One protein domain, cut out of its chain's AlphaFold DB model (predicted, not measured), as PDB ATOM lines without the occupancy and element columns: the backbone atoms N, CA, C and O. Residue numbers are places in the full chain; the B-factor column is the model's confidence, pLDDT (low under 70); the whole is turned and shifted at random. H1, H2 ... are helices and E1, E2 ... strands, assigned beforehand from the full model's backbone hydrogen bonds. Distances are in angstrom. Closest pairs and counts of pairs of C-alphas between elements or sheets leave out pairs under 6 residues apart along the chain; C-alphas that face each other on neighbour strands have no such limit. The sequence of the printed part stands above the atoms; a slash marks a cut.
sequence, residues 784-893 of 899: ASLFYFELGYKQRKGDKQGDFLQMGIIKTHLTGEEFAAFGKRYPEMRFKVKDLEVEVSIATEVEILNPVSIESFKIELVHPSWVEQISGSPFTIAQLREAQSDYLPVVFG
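This is residues 784 to 893 of the 899 residues of an uncharacterized protein of Aureobasidium pullulans (UniProt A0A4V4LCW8). Two strongly twisted antiparallel sheets make a loose sandwich, only partly face to face and with their strands crossed: the short strands E4, E3, E6 and E7 form one sheet, and the longer strands E1, E2 and E5 form the other. H2 packs over E1 of the three-stranded sheet, while H1 sits off both sheets at one end of the longest axis, with the E1 to E2 turn at the other end. The printed part has 110 residues, with seven named strands and two named helices in the order E1, E2, H1, E3, E4, E5, E6, E7, H2, and its class is mixed, helices and strands. It is compact, with a radius of gyration of the C-alphas of 14.6 A, and spans 42 by 29 by 20 A.

Begin with the four-stranded sheet, whose order is E4, residues 836 to 839, then E3, residues 830 to 833, then E6, residues 859 to 863, then E7, residues 866 to 869. Its edge strands are E4 and E7, and it is only just strongly twisted, with C-alphas up to 4.2 A off its best plane. In the hairpin of E3 and E4, look for N 838 and O 831, 2.8 A apart and within hydrogen-bond range. Between E3 and E6, antiparallel at 150 degrees, N 832 and O 860 are within that range at 2.8 A, and in the hairpin of E6 and E7 so are N 861 and O 868, also at 2.8 A. Next find the second sheet, in the order E1, residues 787 to 797, E2, residues 804 to 812, and E5, residues 843 to 850; it is strongly twisted, with C-alphas up to 5.7 A off its best plane. E1 and E2 form a hairpin, with N 792 and O 807 within hydrogen-bond range at 2.8 A, and E2 and E5 are antiparallel at 151 degrees, with N 806 and O 848 at 2.8 A. The two sheets form a sandwich, two sheets face to face: the parts that face each other are 10.2 A centre to centre, and the strands of the one stand at 40 degrees to those of the other. The closest C-alphas of E4 and E5 are those of Val 838 and Thr 844, 7.8 A apart. H2, residues 877 to 883, is on the sheet of E1, E2 and E5 at a height over the sheet of 9.3 A; it lies over E1 and runs slantwise to the strands, only just, at 57 degrees to E1 on the local plane. The closest C-alphas of E1 and H2 are those of Leu 791 and Leu 880, 6.3 A apart. H1, residues 816 to 825, is on neither sheet and is apart from H2. In H1 and H2 every O i to N i+4 pair is within hydrogen-bond range.

Find C-alpha 787 at (128.799, 265.025, 231.847); from there E1 runs 27.6 A to Lys 797, bending by 68 degrees at residue 793. E2 measures 26.2 A, E5 20.3 A, H1 14.1 A and E6 13.3 A. Find C-alpha 816 at (137.410, 274.245, 236.782), where H1 begins, and C-alpha 883 at (119.930, 269.397, 218.997), where H2 ends.

The two C-alphas farthest apart are those of Gln 801 and Ala 821, at 44.6 A. The printed part has no cut, and no link is long. The mean pLDDT of the printed part is 81.4; the model's confidence is under 70 at residues 793 to 794, 797 to 804, 849 to 854 and 885 to 893.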
ATOM      1  N   ALA A 784     127.021 260.966 236.931       94.88
ATOM      2  CA  ALA A 784     127.096 260.707 235.488       94.88
ATOM      3  C   ALA A 784     126.427 261.824 234.660       94.88
ATOM      4  O   ALA A 784     126.946 262.244 233.624       94.88
ATOM      5  N   SER A 785     125.329 262.393 235.167       92.94
ATOM      6  CA  SER A 785     124.633 263.530 234.556       92.94
ATOM      7  C   SER A 785     125.362 264.882 234.692       92.94
ATOM      8  O   SER A 785     124.895 265.886 234.153       92.94
ATOM      9  N   LEU A 786     126.512 264.948 235.378       92.81
ATOM     10  CA  LEU A 786     127.422 266.097 235.285       92.81
ATOM     11  C   LEU A 786     128.092 266.188 233.910       92.81
ATOM     12  O   LEU A 786     128.567 267.265 233.558       92.81
ATOM     13  N   PHE A 787     128.127 265.099 233.140       93.81
ATOM     14  CA  PHE A 787     128.799 265.025 231.847       93.81
ATOM     15  C   PHE A 787     127.796 264.882 230.705       93.81
ATOM     16  O   PHE A 787     126.765 264.236 230.860       93.81
ATOM     17  N   TYR A 788     128.090 265.490 229.559       91.81
ATOM     18  CA  TYR A 788     127.248 265.475 228.359       91.81
ATOM     19  C   TYR A 788     128.121 265.515 227.100       91.81
ATOM     20  O   TYR A 788     129.279 265.928 227.156       91.81
ATOM     21  N   PHE A 789     127.578 265.105 225.954       90.75
ATOM     22  CA  PHE A 789     128.321 265.066 224.690       90.75
ATOM     23  C   PHE A 789     127.917 266.204 223.745       90.75
ATOM     24  O   PHE A 789     126.730 266.494 223.585       90.75
ATOM     25  N   GLU A 790     128.886 266.825 223.074       87.56
ATOM     26  CA  GLU A 790     128.654 267.677 221.901       87.56
ATOM     27  C   GLU A 790     129.377 267.101 220.678       87.56
ATOM     28  O   GLU A 790     130.596 266.931 220.676       87.56
ATOM     29  N   LEU A 791     128.630 266.862 219.600       85.94
ATOM     30  CA  LEU A 791     129.177 266.552 218.283       85.94
ATOM     31  C   LEU A 791     130.011 267.735 217.767       85.94
ATOM     32  O   LEU A 791     129.598 268.891 217.882       85.94
ATOM     33  N   GLY A 792     131.176 267.446 217.194       79.12
ATOM     34  CA  GLY A 792     132.109 268.421 216.639       79.12
ATOM     35  C   GLY A 792     131.996 268.580 215.121       79.12
ATOM     36  O   GLY A 792     131.336 267.808 214.429       79.12
ATOM     37  N   TYR A 793     132.685 269.595 214.596       68.94
ATOM     38  CA  TYR A 793     132.709 269.960 213.170       68.94
ATOM     39  C   TYR A 793     133.930 269.408 212.405       68.94
ATOM     40  O   TYR A 793     134.150 269.754 211.247       68.94
ATOM     41  N   LYS A 794     134.774 268.590 213.043       69.75
ATOM     42  CA  LYS A 794     135.924 267.955 212.386       69.75
ATOM     43  C   LYS A 794     135.516 266.558 211.917       69.75
ATOM     44  O   LYS A 794     135.046 265.755 212.724       69.75
ATOM     45  N   GLN A 795     135.725 266.275 210.635       70.75
ATOM     46  CA  GLN A 795     135.611 264.938 210.051       70.75
ATOM     47  C   GLN A 795     136.951 264.497 209.463       70.75
ATOM     48  O   GLN A 795     137.711 265.307 208.932       70.75
ATOM     49  N   ARG A 796     137.208 263.194 209.538       70.88
ATOM     50  CA  ARG A 796     138.387 262.503 209.016       70.88
ATOM     51  C   ARG A 796     137.906 261.278 208.231       70.88
ATOM     52  O   ARG A 796     136.862 260.716 208.551       70.88
ATOM     53  N   LYS A 797     138.634 260.855 207.195       65.56
ATOM     54  CA  LYS A 797     138.374 259.549 206.565       65.56
ATOM     55  C   LYS A 797     138.855 258.445 207.508       65.56
ATOM     56  O   LYS A 797     139.954 258.569 208.042       65.56
ATOM     57  N   GLY A 798     138.036 257.417 207.714       63.72
ATOM     58  CA  GLY A 798     138.451 256.188 208.388       63.72
ATOM     59  C   GLY A 798     139.258 255.279 207.458       63.72
ATOM     60  O   GLY A 798     139.403 255.558 206.267       63.72
ATOM     61  N   ASP A 799     139.759 254.171 208.004       64.19
ATOM     62  CA  ASP A 799     140.669 253.262 207.289       64.19
ATOM     63  C   ASP A 799     139.976 252.408 206.208       64.19
ATOM     64  O   ASP A 799     140.638 251.832 205.345       64.19
ATOM     65  N   LYS A 800     138.637 252.328 206.227       63.88
ATOM     66  CA  LYS A 800     137.834 251.607 205.227       63.88
ATOM     67  C   LYS A 800     137.206 252.563 204.218       63.88
ATOM     68  O   LYS A 800     136.805 253.682 204.539       63.88
ATOM     69  N   GLN A 801     137.062 252.092 202.982       46.44
ATOM     70  CA  GLN A 801     136.545 252.877 201.862       46.44
ATOM     71  C   GLN A 801     135.044 253.188 202.009       46.44
ATOM     72  O   GLN A 801     134.190 252.454 201.522       46.44
ATOM     73  N   GLY A 802     134.737 254.307 202.668       56.91
ATOM     74  CA  GLY A 802     133.376 254.777 202.940       56.91
ATOM     75  C   GLY A 802     133.174 255.250 204.381       56.91
ATOM     76  O   GLY A 802     132.255 256.030 204.629       56.91
ATOM     77  N   ASP A 803     134.054 254.849 205.303       63.91
ATOM     78  CA  ASP A 803     133.983 255.262 206.702       63.91
ATOM     79  C   ASP A 803     134.437 256.719 206.865       63.91
ATOM     80  O   ASP A 803     135.501 257.133 206.394       63.91
ATOM     81  N   PHE A 804     133.643 257.492 207.602       69.00
ATOM     82  CA  PHE A 804     134.020 258.810 208.099       69.00
ATOM     83  C   PHE A 804     134.038 258.764 209.624       69.00
ATOM     84  O   PHE A 804     133.087 258.307 210.254       69.00
ATOM     85  N   LEU A 805     135.114 259.259 210.222       73.62
ATOM     86  CA  LEU A 805     135.213 259.527 211.650       73.62
ATOM     87  C   LEU A 805     134.793 260.980 211.873       73.62
ATOM     88  O   LEU A 805     135.291 261.882 211.194       73.62
ATOM     89  N   GLN A 806     133.874 261.220 212.800       79.75
ATOM     90  CA  GLN A 806     133.472 262.553 213.229       79.75
ATOM     91  C   GLN A 806     133.876 262.757 214.689       79.75
ATOM     92  O   GLN A 806     133.554 261.950 215.559       79.75
ATOM     93  N   MET A 807     134.587 263.852 214.953       83.56
ATOM     94  CA  MET A 807     134.950 264.236 216.316       83.56
ATOM     95  C   MET A 807     133.710 264.637 217.110       83.56
ATOM     96  O   MET A 807     132.804 265.281 216.576       83.56
ATOM     97  N   GLY A 808     133.733 264.391 218.411       88.00
ATOM     98  CA  GLY A 808     132.953 265.145 219.385       88.00
ATOM     99  C   GLY A 808     133.709 265.304 220.697       88.00
ATOM    100  O   GLY A 808     134.866 264.903 220.810       88.00
ATOM    101  N   ILE A 809     133.071 265.947 221.668       89.94
ATOM    102  CA  ILE A 809     133.685 266.322 222.941       89.94
ATOM    103  C   ILE A 809     132.722 265.974 224.074       89.94
ATOM    104  O   ILE A 809     131.582 266.444 224.089       89.94
ATOM    105  N   ILE A 810     133.188 265.184 225.041       92.00
ATOM    106  CA  ILE A 810     132.510 265.016 226.326       92.00
ATOM    107  C   ILE A 810     132.872 266.224 227.193       92.00
ATOM    108  O   ILE A 810     134.044 266.470 227.475       92.00
ATOM    109  N   LYS A 811     131.862 266.995 227.592       91.19
ATOM    110  CA  LYS A 811     131.975 268.204 228.416       91.19
ATOM    111  C   LYS A 811     131.334 267.997 229.785       91.19
ATOM    112  O   LYS A 811     130.526 267.090 229.974       91.19
ATOM    113  N   THR A 812     131.658 268.879 230.730       91.12
ATOM    114  CA  THR A 812     131.103 268.871 232.093       91.12
ATOM    115  C   THR A 812     130.240 270.101 232.417       91.12
ATOM    116  O   THR A 812     130.412 271.187 231.856       91.12
ATOM    117  N   HIS A 813     129.316 269.933 233.362       88.44
ATOM    118  CA  HIS A 813     128.556 270.984 234.045       88.44
ATOM    119  C   HIS A 813     129.329 271.648 235.204       88.44
ATOM    120  O   HIS A 813     128.859 272.652 235.742       88.44
ATOM    121  N   LEU A 814     130.504 271.134 235.578       88.88
ATOM    122  CA  LEU A 814     131.348 271.690 236.641       88.88
ATOM    123  C   LEU A 814     132.210 272.877 236.154       88.88
ATOM    124  O   LEU A 814     132.636 272.911 234.997       88.88
ATOM    125  N   THR A 815     132.495 273.850 237.027       87.31
ATOM    126  CA  THR A 815     133.605 274.808 236.820       87.31
ATOM    127  C   THR A 815     134.963 274.100 236.906       87.31
ATOM    128  O   THR A 815     135.042 272.938 237.292       87.31
ATOM    129  N   GLY A 816     136.062 274.799 236.593       86.94
ATOM    130  CA  GLY A 816     137.410 274.245 236.782       86.94
ATOM    131  C   GLY A 816     137.738 273.893 238.243       86.94
ATOM    132  O   GLY A 816     138.401 272.891 238.489       86.94
ATOM    133  N   GLU A 817     137.233 274.669 239.205       88.31
ATOM    134  CA  GLU A 817     137.416 274.431 240.647       88.31
ATOM    135  C   GLU A 817     136.587 273.229 241.120       88.31
ATOM    136  O   GLU A 817     137.117 272.305 241.736       88.31
ATOM    137  N   GLU A 818     135.304 273.189 240.744       90.81
ATOM    138  CA  GLU A 818     134.413 272.055 241.013       90.81
ATOM    139  C   GLU A 818     134.939 270.759 240.369       90.81
ATOM    140  O   GLU A 818     134.868 269.683 240.964       90.81
ATOM    141  N   PHE A 819     135.505 270.848 239.159       91.69
ATOM    142  CA  PHE A 819     136.110 269.713 238.466       91.69
ATOM    143  C   PHE A 819     137.420 269.256 239.123       91.69
ATOM    144  O   PHE A 819     137.680 268.057 239.183       91.69
ATOM    145  N   ALA A 820     138.230 270.167 239.670       91.75
ATOM    146  CA  ALA A 820     139.409 269.792 240.452       91.75
ATOM    147  C   ALA A 820     139.019 269.043 241.742       91.75
ATOM    148  O   ALA A 820     139.661 268.052 242.095       91.75
ATOM    149  N   ALA A 821     137.930 269.453 242.404       92.56
ATOM    150  CA  ALA A 821     137.355 268.704 243.524       92.56
ATOM    151  C   ALA A 821     136.845 267.315 243.086       92.56
ATOM    152  O   ALA A 821     137.140 266.322 243.751       92.56
ATOM    153  N   PHE A 822     136.162 267.225 241.936       93.56
ATOM    154  CA  PHE A 822     135.743 265.951 241.341       93.56
ATOM    155  C   PHE A 822     136.929 265.015 241.058       93.56
ATOM    156  O   PHE A 822     136.931 263.882 241.532       93.56
ATOM    157  N   GLY A 823     137.961 265.490 240.354       92.44
ATOM    158  CA  GLY A 823     139.143 264.691 240.012       92.44
ATOM    159  C   GLY A 823     139.951 264.245 241.234       92.44
ATOM    160  O   GLY A 823     140.470 263.133 241.251       92.44
ATOM    161  N   LYS A 824     139.999 265.061 242.300       92.81
ATOM    162  CA  LYS A 824     140.582 264.660 243.594       92.81
ATOM    163  C   LYS A 824     139.758 263.566 244.286       92.81
ATOM    164  O   LYS A 824     140.334 262.720 244.966       92.81
ATOM    165  N   ARG A 825     138.426 263.596 244.157       93.75
ATOM    166  CA  ARG A 825     137.523 262.614 244.778       93.75
ATOM    167  C   ARG A 825     137.448 261.296 244.004       93.75
ATOM    168  O   ARG A 825     137.217 260.272 244.644       93.75
ATOM    169  N   TYR A 826     137.612 261.335 242.684       94.38
ATOM    170  CA  TYR A 826     137.371 260.208 241.780       94.38
ATOM    171  C   TYR A 826     138.455 260.046 240.679       94.38
ATOM    172  O   TYR A 826     138.131 260.063 239.485       94.38
ATOM    173  N   PRO A 827     139.754 259.923 241.029       93.44
ATOM    174  CA  PRO A 827     140.849 259.812 240.052       93.44
ATOM    175  C   PRO A 827     140.779 258.548 239.171       93.44
ATOM    176  O   PRO A 827     141.298 258.532 238.052       93.44
ATOM    177  N   GLU A 828     140.126 257.492 239.656       94.81
ATOM    178  CA  GLU A 828     139.916 256.218 238.959       94.81
ATOM    179  C   GLU A 828     138.840 256.253 237.858       94.81
ATOM    180  O   GLU A 828     138.727 255.294 237.095       94.81
ATOM    181  N   MET A 829     138.057 257.332 237.742       94.88
ATOM    182  CA  MET A 829     136.978 257.432 236.750       94.88
ATOM    183  C   MET A 829     137.494 257.424 235.312       94.88
ATOM    184  O   MET A 829     138.459 258.116 234.975       94.88
ATOM    185  N   ARG A 830     136.786 256.716 234.429       95.75
ATOM    186  CA  ARG A 830     137.027 256.720 232.978       95.75
ATOM    187  C   ARG A 830     135.718 256.897 232.210       95.75
ATOM    188  O   ARG A 830     134.661 256.457 232.657       95.75
ATOM    189  N   PHE A 831     135.781 257.538 231.047       96.19
ATOM    190  CA  PHE A 831     134.696 257.483 230.068       96.19
ATOM    191  C   PHE A 831     134.884 256.257 229.186       96.19
ATOM    192  O   PHE A 831     135.972 256.048 228.659       96.19
ATOM    193  N   LYS A 832     133.816 255.497 228.963       94.19
ATOM    194  CA  LYS A 832     133.781 254.392 228.011       94.19
ATOM    195  C   LYS A 832     132.912 254.751 226.813       94.19
ATOM    196  O   LYS A 832     131.754 255.140 226.971       94.19
ATOM    197  N   VAL A 833     133.474 254.610 225.615       89.94
ATOM    198  CA  VAL A 833     132.799 254.872 224.338       89.94
ATOM    199  C   VAL A 833     133.037 253.687 223.412       89.94
ATOM    200  O   VAL A 833     134.134 253.499 222.887       89.94
ATOM    201  N   LYS A 834     131.996 252.865 223.230       82.75
ATOM    202  CA  LYS A 834     132.114 251.509 222.661       82.75
ATOM    203  C   LYS A 834     133.175 250.704 223.437       82.75
ATOM    204  O   LYS A 834     132.996 250.472 224.633       82.75
ATOM    205  N   ASP A 835     134.265 250.325 222.778       79.50
ATOM    206  CA  ASP A 835     135.348 249.503 223.329       79.50
ATOM    207  C   ASP A 835     136.556 250.331 223.810       79.50
ATOM    208  O   ASP A 835     137.520 249.771 224.327       79.50
ATOM    209  N   LEU A 836     136.517 251.662 223.651       85.31
ATOM    210  CA  LEU A 836     137.578 252.575 224.072       85.31
ATOM    211  C   LEU A 836     137.279 253.159 225.459       85.31
ATOM    212  O   LEU A 836     136.200 253.715 225.678       85.31
ATOM    213  N   GLU A 837     138.258 253.107 226.362       90.50
ATOM    214  CA  GLU A 837     138.236 253.842 227.630       90.50
ATOM    215  C   GLU A 837     139.188 255.045 227.574       90.50
ATOM    216  O   GLU A 837     140.304 254.956 227.062       90.50
ATOM    217  N   VAL A 838     138.722 256.193 228.071       92.12
ATOM    218  CA  VAL A 838     139.382 257.501 227.960       92.12
ATOM    219  C   VAL A 838     139.361 258.208 229.316       92.12
ATOM    220  O   VAL A 838     138.431 258.048 230.108       92.12
ATOM    221  N   GLU A 839     140.389 259.001 229.606       91.31
ATOM    222  CA  GLU A 839     140.473 259.764 230.851       91.31
ATOM    223  C   GLU A 839     139.417 260.882 230.936       91.31
ATOM    224  O   GLU A 839     139.068 261.540 229.946       91.31
ATOM    225  N   VAL A 840     138.886 261.089 232.146       91.31
ATOM    226  CA  VAL A 840     137.892 262.127 232.420       91.31
ATOM    227  C   VAL A 840     138.590 263.478 232.550       91.31
ATOM    228  O   VAL A 840     139.383 263.699 233.460       91.31
ATOM    229  N   SER A 841     138.256 264.407 231.655       88.12
ATOM    230  CA  SER A 841     138.725 265.793 231.680       88.12
ATOM    231  C   SER A 841     137.548 266.773 231.569       88.12
ATOM    232  O   SER A 841     136.399 266.371 231.371       88.12
ATOM    233  N   ILE A 842     137.824 268.077 231.661       84.06
ATOM    234  CA  ILE A 842     136.819 269.141 231.468       84.06
ATOM    235  C   ILE A 842     136.221 269.110 230.042       84.06
ATOM    236  O   ILE A 842     135.072 269.518 229.844       84.06
ATOM    237  N   ALA A 843     136.995 268.637 229.058       85.75
ATOM    238  CA  ALA A 843     136.630 268.575 227.645       85.75
ATOM    239  C   ALA A 843     137.392 267.431 226.941       85.75
ATOM    240  O   ALA A 843     138.383 267.669 226.249       85.75
ATOM    241  N   THR A 844     136.947 266.186 227.127       86.69
ATOM    242  CA  THR A 844     137.586 265.004 226.521       86.69
ATOM    243  C   THR A 844     137.143 264.870 225.059       86.69
ATOM    244  O   THR A 844     135.970 264.600 224.799       86.69
ATOM    245  N   GLU A 845     138.055 265.065 224.097       88.00
ATOM    246  CA  GLU A 845     137.788 264.780 222.674       88.00
ATOM    247  C   GLU A 845     137.676 263.260 222.435       88.00
ATOM    248  O   GLU A 845     138.439 262.477 222.999       88.00
ATOM    249  N   VAL A 846     136.731 262.840 221.586       86.31
ATOM    250  CA  VAL A 846     136.507 261.433 221.206       86.31
ATOM    251  C   VAL A 846     136.215 261.343 219.704       86.31
ATOM    252  O   VAL A 846     135.392 262.101 219.184       86.31
ATOM    253  N   GLU A 847     136.865 260.410 218.999       81.81
ATOM    254  CA  GLU A 847     136.527 260.075 217.608       81.81
ATOM    255  C   GLU A 847     135.345 259.090 217.582       81.81
ATOM    256  O   GLU A 847     135.370 258.065 218.263       81.81
ATOM    257  N   ILE A 848     134.308 259.366 216.786       78.81
ATOM    258  CA  ILE A 848     133.162 258.461 216.618       78.81
ATOM    259  C   ILE A 848     132.980 258.158 215.132       78.81
ATOM    260  O   ILE A 848     132.886 259.067 214.309       78.81
ATOM    261  N   LEU A 849     132.904 256.872 214.774       69.81
ATOM    262  CA  LEU A 849     132.447 256.454 213.446       69.81
ATOM    263  C   LEU A 849     131.080 257.091 213.161       69.81
ATOM    264  O   LEU A 849     130.151 256.934 213.949       69.81
ATOM    265  N   ASN A 850     130.969 257.800 212.041       64.56
ATOM    266  CA  ASN A 850     129.736 258.361 211.504       64.56
ATOM    267  C   ASN A 850     129.187 257.360 210.469       64.56
ATOM    268  O   ASN A 850     129.531 257.469 209.286       64.56
ATOM    269  N   PRO A 851     128.398 256.350 210.885       54.06
ATOM    270  CA  PRO A 851     127.832 255.391 209.956       54.06
ATOM    271  C   PRO A 851     126.777 256.055 209.066       54.06
ATOM    272  O   PRO A 851     126.198 257.089 209.398       54.06
ATOM    273  N   VAL A 852     126.493 255.413 207.935       50.50
ATOM    274  CA  VAL A 852     125.373 255.775 207.048       50.50
ATOM    275  C   VAL A 852     124.032 255.225 207.592       50.50
ATOM    276  O   VAL A 852     122.964 255.555 207.081       50.50
ATOM    277  N   SER A 853     124.075 254.398 208.644       51.97
ATOM    278  CA  SER A 853     122.933 253.816 209.361       51.97
ATOM    279  C   SER A 853     122.503 254.659 210.577       51.97
ATOM    280  O   SER A 853     123.232 255.517 211.071       51.97
ATOM    281  N   ILE A 854     121.302 254.385 211.098       58.31
ATOM    282  CA  ILE A 854     120.707 255.065 212.267       58.31
ATOM    283  C   ILE A 854     121.173 254.396 213.580       58.31
ATOM    284  O   ILE A 854     120.384 254.145 214.489       58.31
ATOM    285  N   GLU A 855     122.452 254.032 213.669       70.44
ATOM    286  CA  GLU A 855     123.004 253.363 214.851       70.44
ATOM    287  C   GLU A 855     123.169 254.333 216.026       70.44
ATOM    288  O   GLU A 855     123.732 255.425 215.895       70.44
ATOM    289  N   SER A 856     122.685 253.912 217.196       84.62
ATOM    290  CA  SER A 856     122.913 254.613 218.453       84.62
ATOM    291  C   SER A 856     124.205 254.143 219.117       84.62
ATOM    292  O   SER A 856     124.572 252.969 219.067       84.62
ATOM    293  N   PHE A 857     124.899 255.071 219.769       86.62
ATOM    294  CA  PHE A 857     126.073 254.786 220.584       86.62
ATOM    295  C   PHE A 857     125.854 255.274 222.013       86.62
ATOM    296  O   PHE A 857     125.139 256.248 222.264       86.62
ATOM    297  N   LYS A 858     126.485 254.589 222.962       91.00
ATOM    298  CA  LYS A 858     126.493 254.981 224.369       91.00
ATOM    299  C   LYS A 858     127.788 255.691 224.720       91.00
ATOM    300  O   LYS A 858     128.834 255.393 224.140       91.00
ATOM    301  N   ILE A 859     127.701 256.570 225.710       93.00
ATOM    302  CA  ILE A 859     128.856 257.042 226.470       93.00
ATOM    303  C   ILE A 859     128.553 256.790 227.946       93.00
ATOM    304  O   ILE A 859     127.538 257.247 228.478       93.00
ATOM    305  N   GLU A 860     129.419 256.019 228.585       95.56
ATOM    306  CA  GLU A 860     129.257 255.529 229.951       95.56
ATOM    307  C   GLU A 860     130.374 256.106 230.834       95.56
ATOM    308  O   GLU A 860     131.521 256.224 230.404       95.56
ATOM    309  N   LEU A 861     130.038 256.503 232.061       96.44
ATOM    310  CA  LEU A 861     131.004 256.848 233.100       96.44
ATOM    311  C   LEU A 861     131.258 255.590 233.936       96.44
ATOM    312  O   LEU A 861     130.324 255.017 234.505       96.44
ATOM    313  N   VAL A 862     132.516 255.157 233.972       96.38
ATOM    314  CA  VAL A 862     132.966 253.909 234.591       96.38
ATOM    315  C   VAL A 862     133.723 254.212 235.880       96.38
ATOM    316  O   VAL A 862     134.712 254.945 235.878       96.38
ATOM    317  N   HIS A 863     133.267 253.587 236.962       94.62
ATOM    318  CA  HIS A 863     133.902 253.524 238.273       94.62
ATOM    319  C   HIS A 863     134.114 252.039 238.638       94.62
ATOM    320  O   HIS A 863     133.263 251.215 238.293       94.62
ATOM    321  N   PRO A 864     135.161 251.649 239.393       93.06
ATOM    322  CA  PRO A 864     135.406 250.243 239.753       93.06
ATOM    323  C   PRO A 864     134.245 249.513 240.455       93.06
ATOM    324  O   PRO A 864     134.235 248.287 240.507       93.06
ATOM    325  N   SER A 865     133.265 250.243 241.000       91.94
ATOM    326  CA  SER A 865     132.074 249.680 241.664       91.94
ATOM    327  C   SER A 865     130.741 249.907 240.931       91.94
ATOM    328  O   SER A 865     129.718 249.426 241.416       91.94
ATOM    329  N   TRP A 866     130.696 250.682 239.838       94.38
ATOM    330  CA  TRP A 866     129.455 250.963 239.094       94.38
ATOM    331  C   TRP A 866     129.708 251.591 237.716       94.38
ATOM    332  O   TRP A 866     130.720 252.246 237.489       94.38
ATOM    333  N   VAL A 867     128.740 251.442 236.810       94.69
ATOM    334  CA  VAL A 867     128.721 252.101 235.496       94.69
ATOM    335  C   VAL A 867     127.355 252.756 235.304       94.69
ATOM    336  O   VAL A 867     126.334 252.120 235.551       94.69
ATOM    337  N   GLU A 868     127.334 254.015 234.873       94.75
ATOM    338  CA  GLU A 868     126.114 254.770 234.549       94.75
ATOM    339  C   GLU A 868     126.301 255.521 233.222       94.75
ATOM    340  O   GLU A 868     127.415 255.886 232.846       94.75
ATOM    341  N   GLN A 869     125.213 255.769 232.494       93.19
ATOM    342  CA  GLN A 869     125.261 256.525 231.237       93.19
ATOM    343  C   GLN A 869     125.314 258.038 231.490       93.19
ATOM    344  O   GLN A 869     124.647 258.544 232.393       93.19
ATOM    345  N   ILE A 870     126.090 258.772 230.681       93.19
ATOM    346  CA  ILE A 870     126.181 260.235 230.813       93.19
ATOM    347  C   ILE A 870     124.901 260.936 230.326       93.19
ATOM    348  O   ILE A 870     124.070 260.351 229.628       93.19
ATOM    349  N   SER A 871     124.756 262.218 230.663       90.94
ATOM    350  CA  SER A 871     123.600 263.043 230.297       90.94
ATOM    351  C   SER A 871     123.351 263.030 228.780       90.94
ATOM    352  O   SER A 871     124.235 263.389 227.999       90.94
ATOM    353  N   GLY A 872     122.147 262.615 228.373       87.31
ATOM    354  CA  GLY A 872     121.725 262.469 226.975       87.31
ATOM    355  C   GLY A 872     122.048 261.133 226.282       87.31
ATOM    356  O   GLY A 872     121.557 260.920 225.177       87.31
ATOM    357  N   SER A 873     122.826 260.227 226.888       88.94
ATOM    358  CA  SER A 873     123.108 258.897 226.312       88.94
ATOM    359  C   SER A 873     121.891 257.956 226.450       88.94
ATOM    360  O   SER A 873     121.226 257.994 227.490       88.94
ATOM    361  N   PRO A 874     121.600 257.068 225.473       89.44
ATOM    362  CA  PRO A 874     122.319 256.833 224.215       89.44
ATOM    363  C   PRO A 874     122.036 257.894 223.145       89.44
ATOM    364  O   PRO A 874     120.909 258.352 222.979       89.44
ATOM    365  N   PHE A 875     123.058 258.218 222.356       86.50
ATOM    366  CA  PHE A 875     122.995 259.225 221.299       86.50
ATOM    367  C   PHE A 875     122.872 258.589 219.908       86.50
ATOM    368  O   PHE A 875     123.430 257.525 219.651       86.50
ATOM    369  N   THR A 876     122.259 259.302 218.963       85.00
ATOM    370  CA  THR A 876     122.479 259.104 217.518       85.00
ATOM    371  C   THR A 876     123.023 260.387 216.893       85.00
ATOM    372  O   THR A 876     122.739 261.495 217.360       85.00
ATOM    373  N   ILE A 877     123.763 260.266 215.786       81.44
ATOM    374  CA  ILE A 877     124.273 261.432 215.045       81.44
ATOM    375  C   ILE A 877     123.127 262.345 214.569       81.44
ATOM    376  O   ILE A 877     123.273 263.566 214.583       81.44
ATOM    377  N   ALA A 878     121.968 261.783 214.210       78.44
ATOM    378  CA  ALA A 878     120.790 262.553 213.806       78.44
ATOM    379  C   ALA A 878     120.255 263.444 214.943       78.44
ATOM    380  O   ALA A 878     120.081 264.646 214.746       78.44
ATOM    381  N   GLN A 879     120.067 262.881 216.144       79.69
ATOM    382  CA  GLN A 879     119.597 263.625 217.321       79.69
ATOM    383  C   GLN A 879     120.588 264.716 217.742       79.69
ATOM    384  O   GLN A 879     120.175 265.828 218.068       79.69
ATOM    385  N   LEU A 880     121.893 264.429 217.687       82.56
ATOM    386  CA  LEU A 880     122.946 265.404 217.982       82.56
ATOM    387  C   LEU A 880     122.964 266.555 216.965       82.56
ATOM    388  O   LEU A 880     122.989 267.722 217.359       82.56
ATOM    389  N   ARG A 881     122.885 266.257 215.659       77.88
ATOM    390  CA  ARG A 881     122.810 267.286 214.606       77.88
ATOM    391  C   ARG A 881     121.545 268.141 214.718       77.88
ATOM    392  O   ARG A 881     121.622 269.342 214.476       77.88
ATOM    393  N   GLU A 882     120.406 267.565 215.108       75.44
ATOM    394  CA  GLU A 882     119.178 268.327 215.368       75.44
ATOM    395  C   GLU A 882     119.331 269.234 216.600       75.44
ATOM    396  O   GLU A 882     119.136 270.447 216.498       75.44
ATOM    397  N   ALA A 883     119.749 268.673 217.739       75.19
ATOM    398  CA  ALA A 883     119.930 269.397 218.997       75.19
ATOM    399  C   ALA A 883     120.940 270.554 218.879       75.19
ATOM    400  O   ALA A 883     120.734 271.625 219.447       75.19
ATOM    401  N   GLN A 884     122.018 270.362 218.113       75.94
ATOM    402  CA  GLN A 884     123.104 271.334 217.940       75.94
ATOM    403  C   GLN A 884     122.973 272.197 216.668       75.94
ATOM    404  O   GLN A 884     123.892 272.950 216.329       75.94
ATOM    405  N   SER A 885     121.842 272.117 215.959       68.94
ATOM    406  CA  SER A 885     121.621 272.788 214.665       68.94
ATOM    407  C   SER A 885     121.783 274.317 214.699       68.94
ATOM    408  O   SER A 885     122.215 274.903 213.710       68.94
ATOM    409  N   ASP A 886     121.529 274.963 215.842       59.38
ATOM    410  CA  ASP A 886     121.717 276.411 216.052       59.38
ATOM    411  C   ASP A 886     123.203 276.852 216.153       59.38
ATOM    412  O   ASP A 886     123.477 278.046 216.302       59.38
ATOM    413  N   TYR A 887     124.184 275.934 216.118       63.84
ATOM    414  CA  TYR A 887     125.612 276.293 216.226       63.84
ATOM    415  C   TYR A 887     126.624 275.382 215.510       63.84
ATOM    416  O   TYR A 887     127.787 275.774 215.411       63.84
ATOM    417  N   LEU A 888     126.232 274.226 214.965       59.56
ATOM    418  CA  LEU A 888     127.090 273.496 214.019       59.56
ATOM    419  C   LEU A 888     127.241 274.271 212.687       59.56
ATOM    420  O   LEU A 888     126.296 274.949 212.271       59.56
ATOM    421  N   PRO A 889     128.391 274.182 211.985       55.03
ATOM    422  CA  PRO A 889     128.549 274.792 210.664       55.03
ATOM    423  C   PRO A 889     127.624 274.149 209.626       55.03
ATOM    424  O   PRO A 889     127.455 272.928 209.613       55.03
ATOM    425  N   VAL A 890     127.065 274.938 208.703       49.62
ATOM    426  CA  VAL A 890     126.028 274.448 207.764       49.62
ATOM    427  C   VAL A 890     126.517 273.366 206.795       49.62
ATOM    428  O   VAL A 890     125.701 272.598 206.295       49.62
ATOM    429  N   VAL A 891     127.829 273.207 206.604       49.16
ATOM    430  CA  VAL A 891     128.419 272.082 205.849       49.16
ATOM    431  C   VAL A 891     128.042 270.710 206.453       49.16
ATOM    432  O   VAL A 891     127.954 269.727 205.723       49.16
ATOM    433  N   PHE A 892     127.734 270.646 207.756       45.56
ATOM    434  CA  PHE A 892     127.233 269.445 208.449       45.56
ATOM    435  C   PHE A 892     125.720 269.232 208.325       45.56
ATOM    436  O   PHE A 892     125.207 268.155 208.641       45.56
ATOM    437  N   GLY A 893     124.998 270.245 207.846       42.03
ATOM    438  CA  GLY A 893     123.615 270.120 207.423       42.03
ATOM    439  C   GLY A 893     123.556 269.391 206.088       42.03
ATOM    440  O   GLY A 893     123.507 270.028 205.035       42.03
TER     441      GLY A 893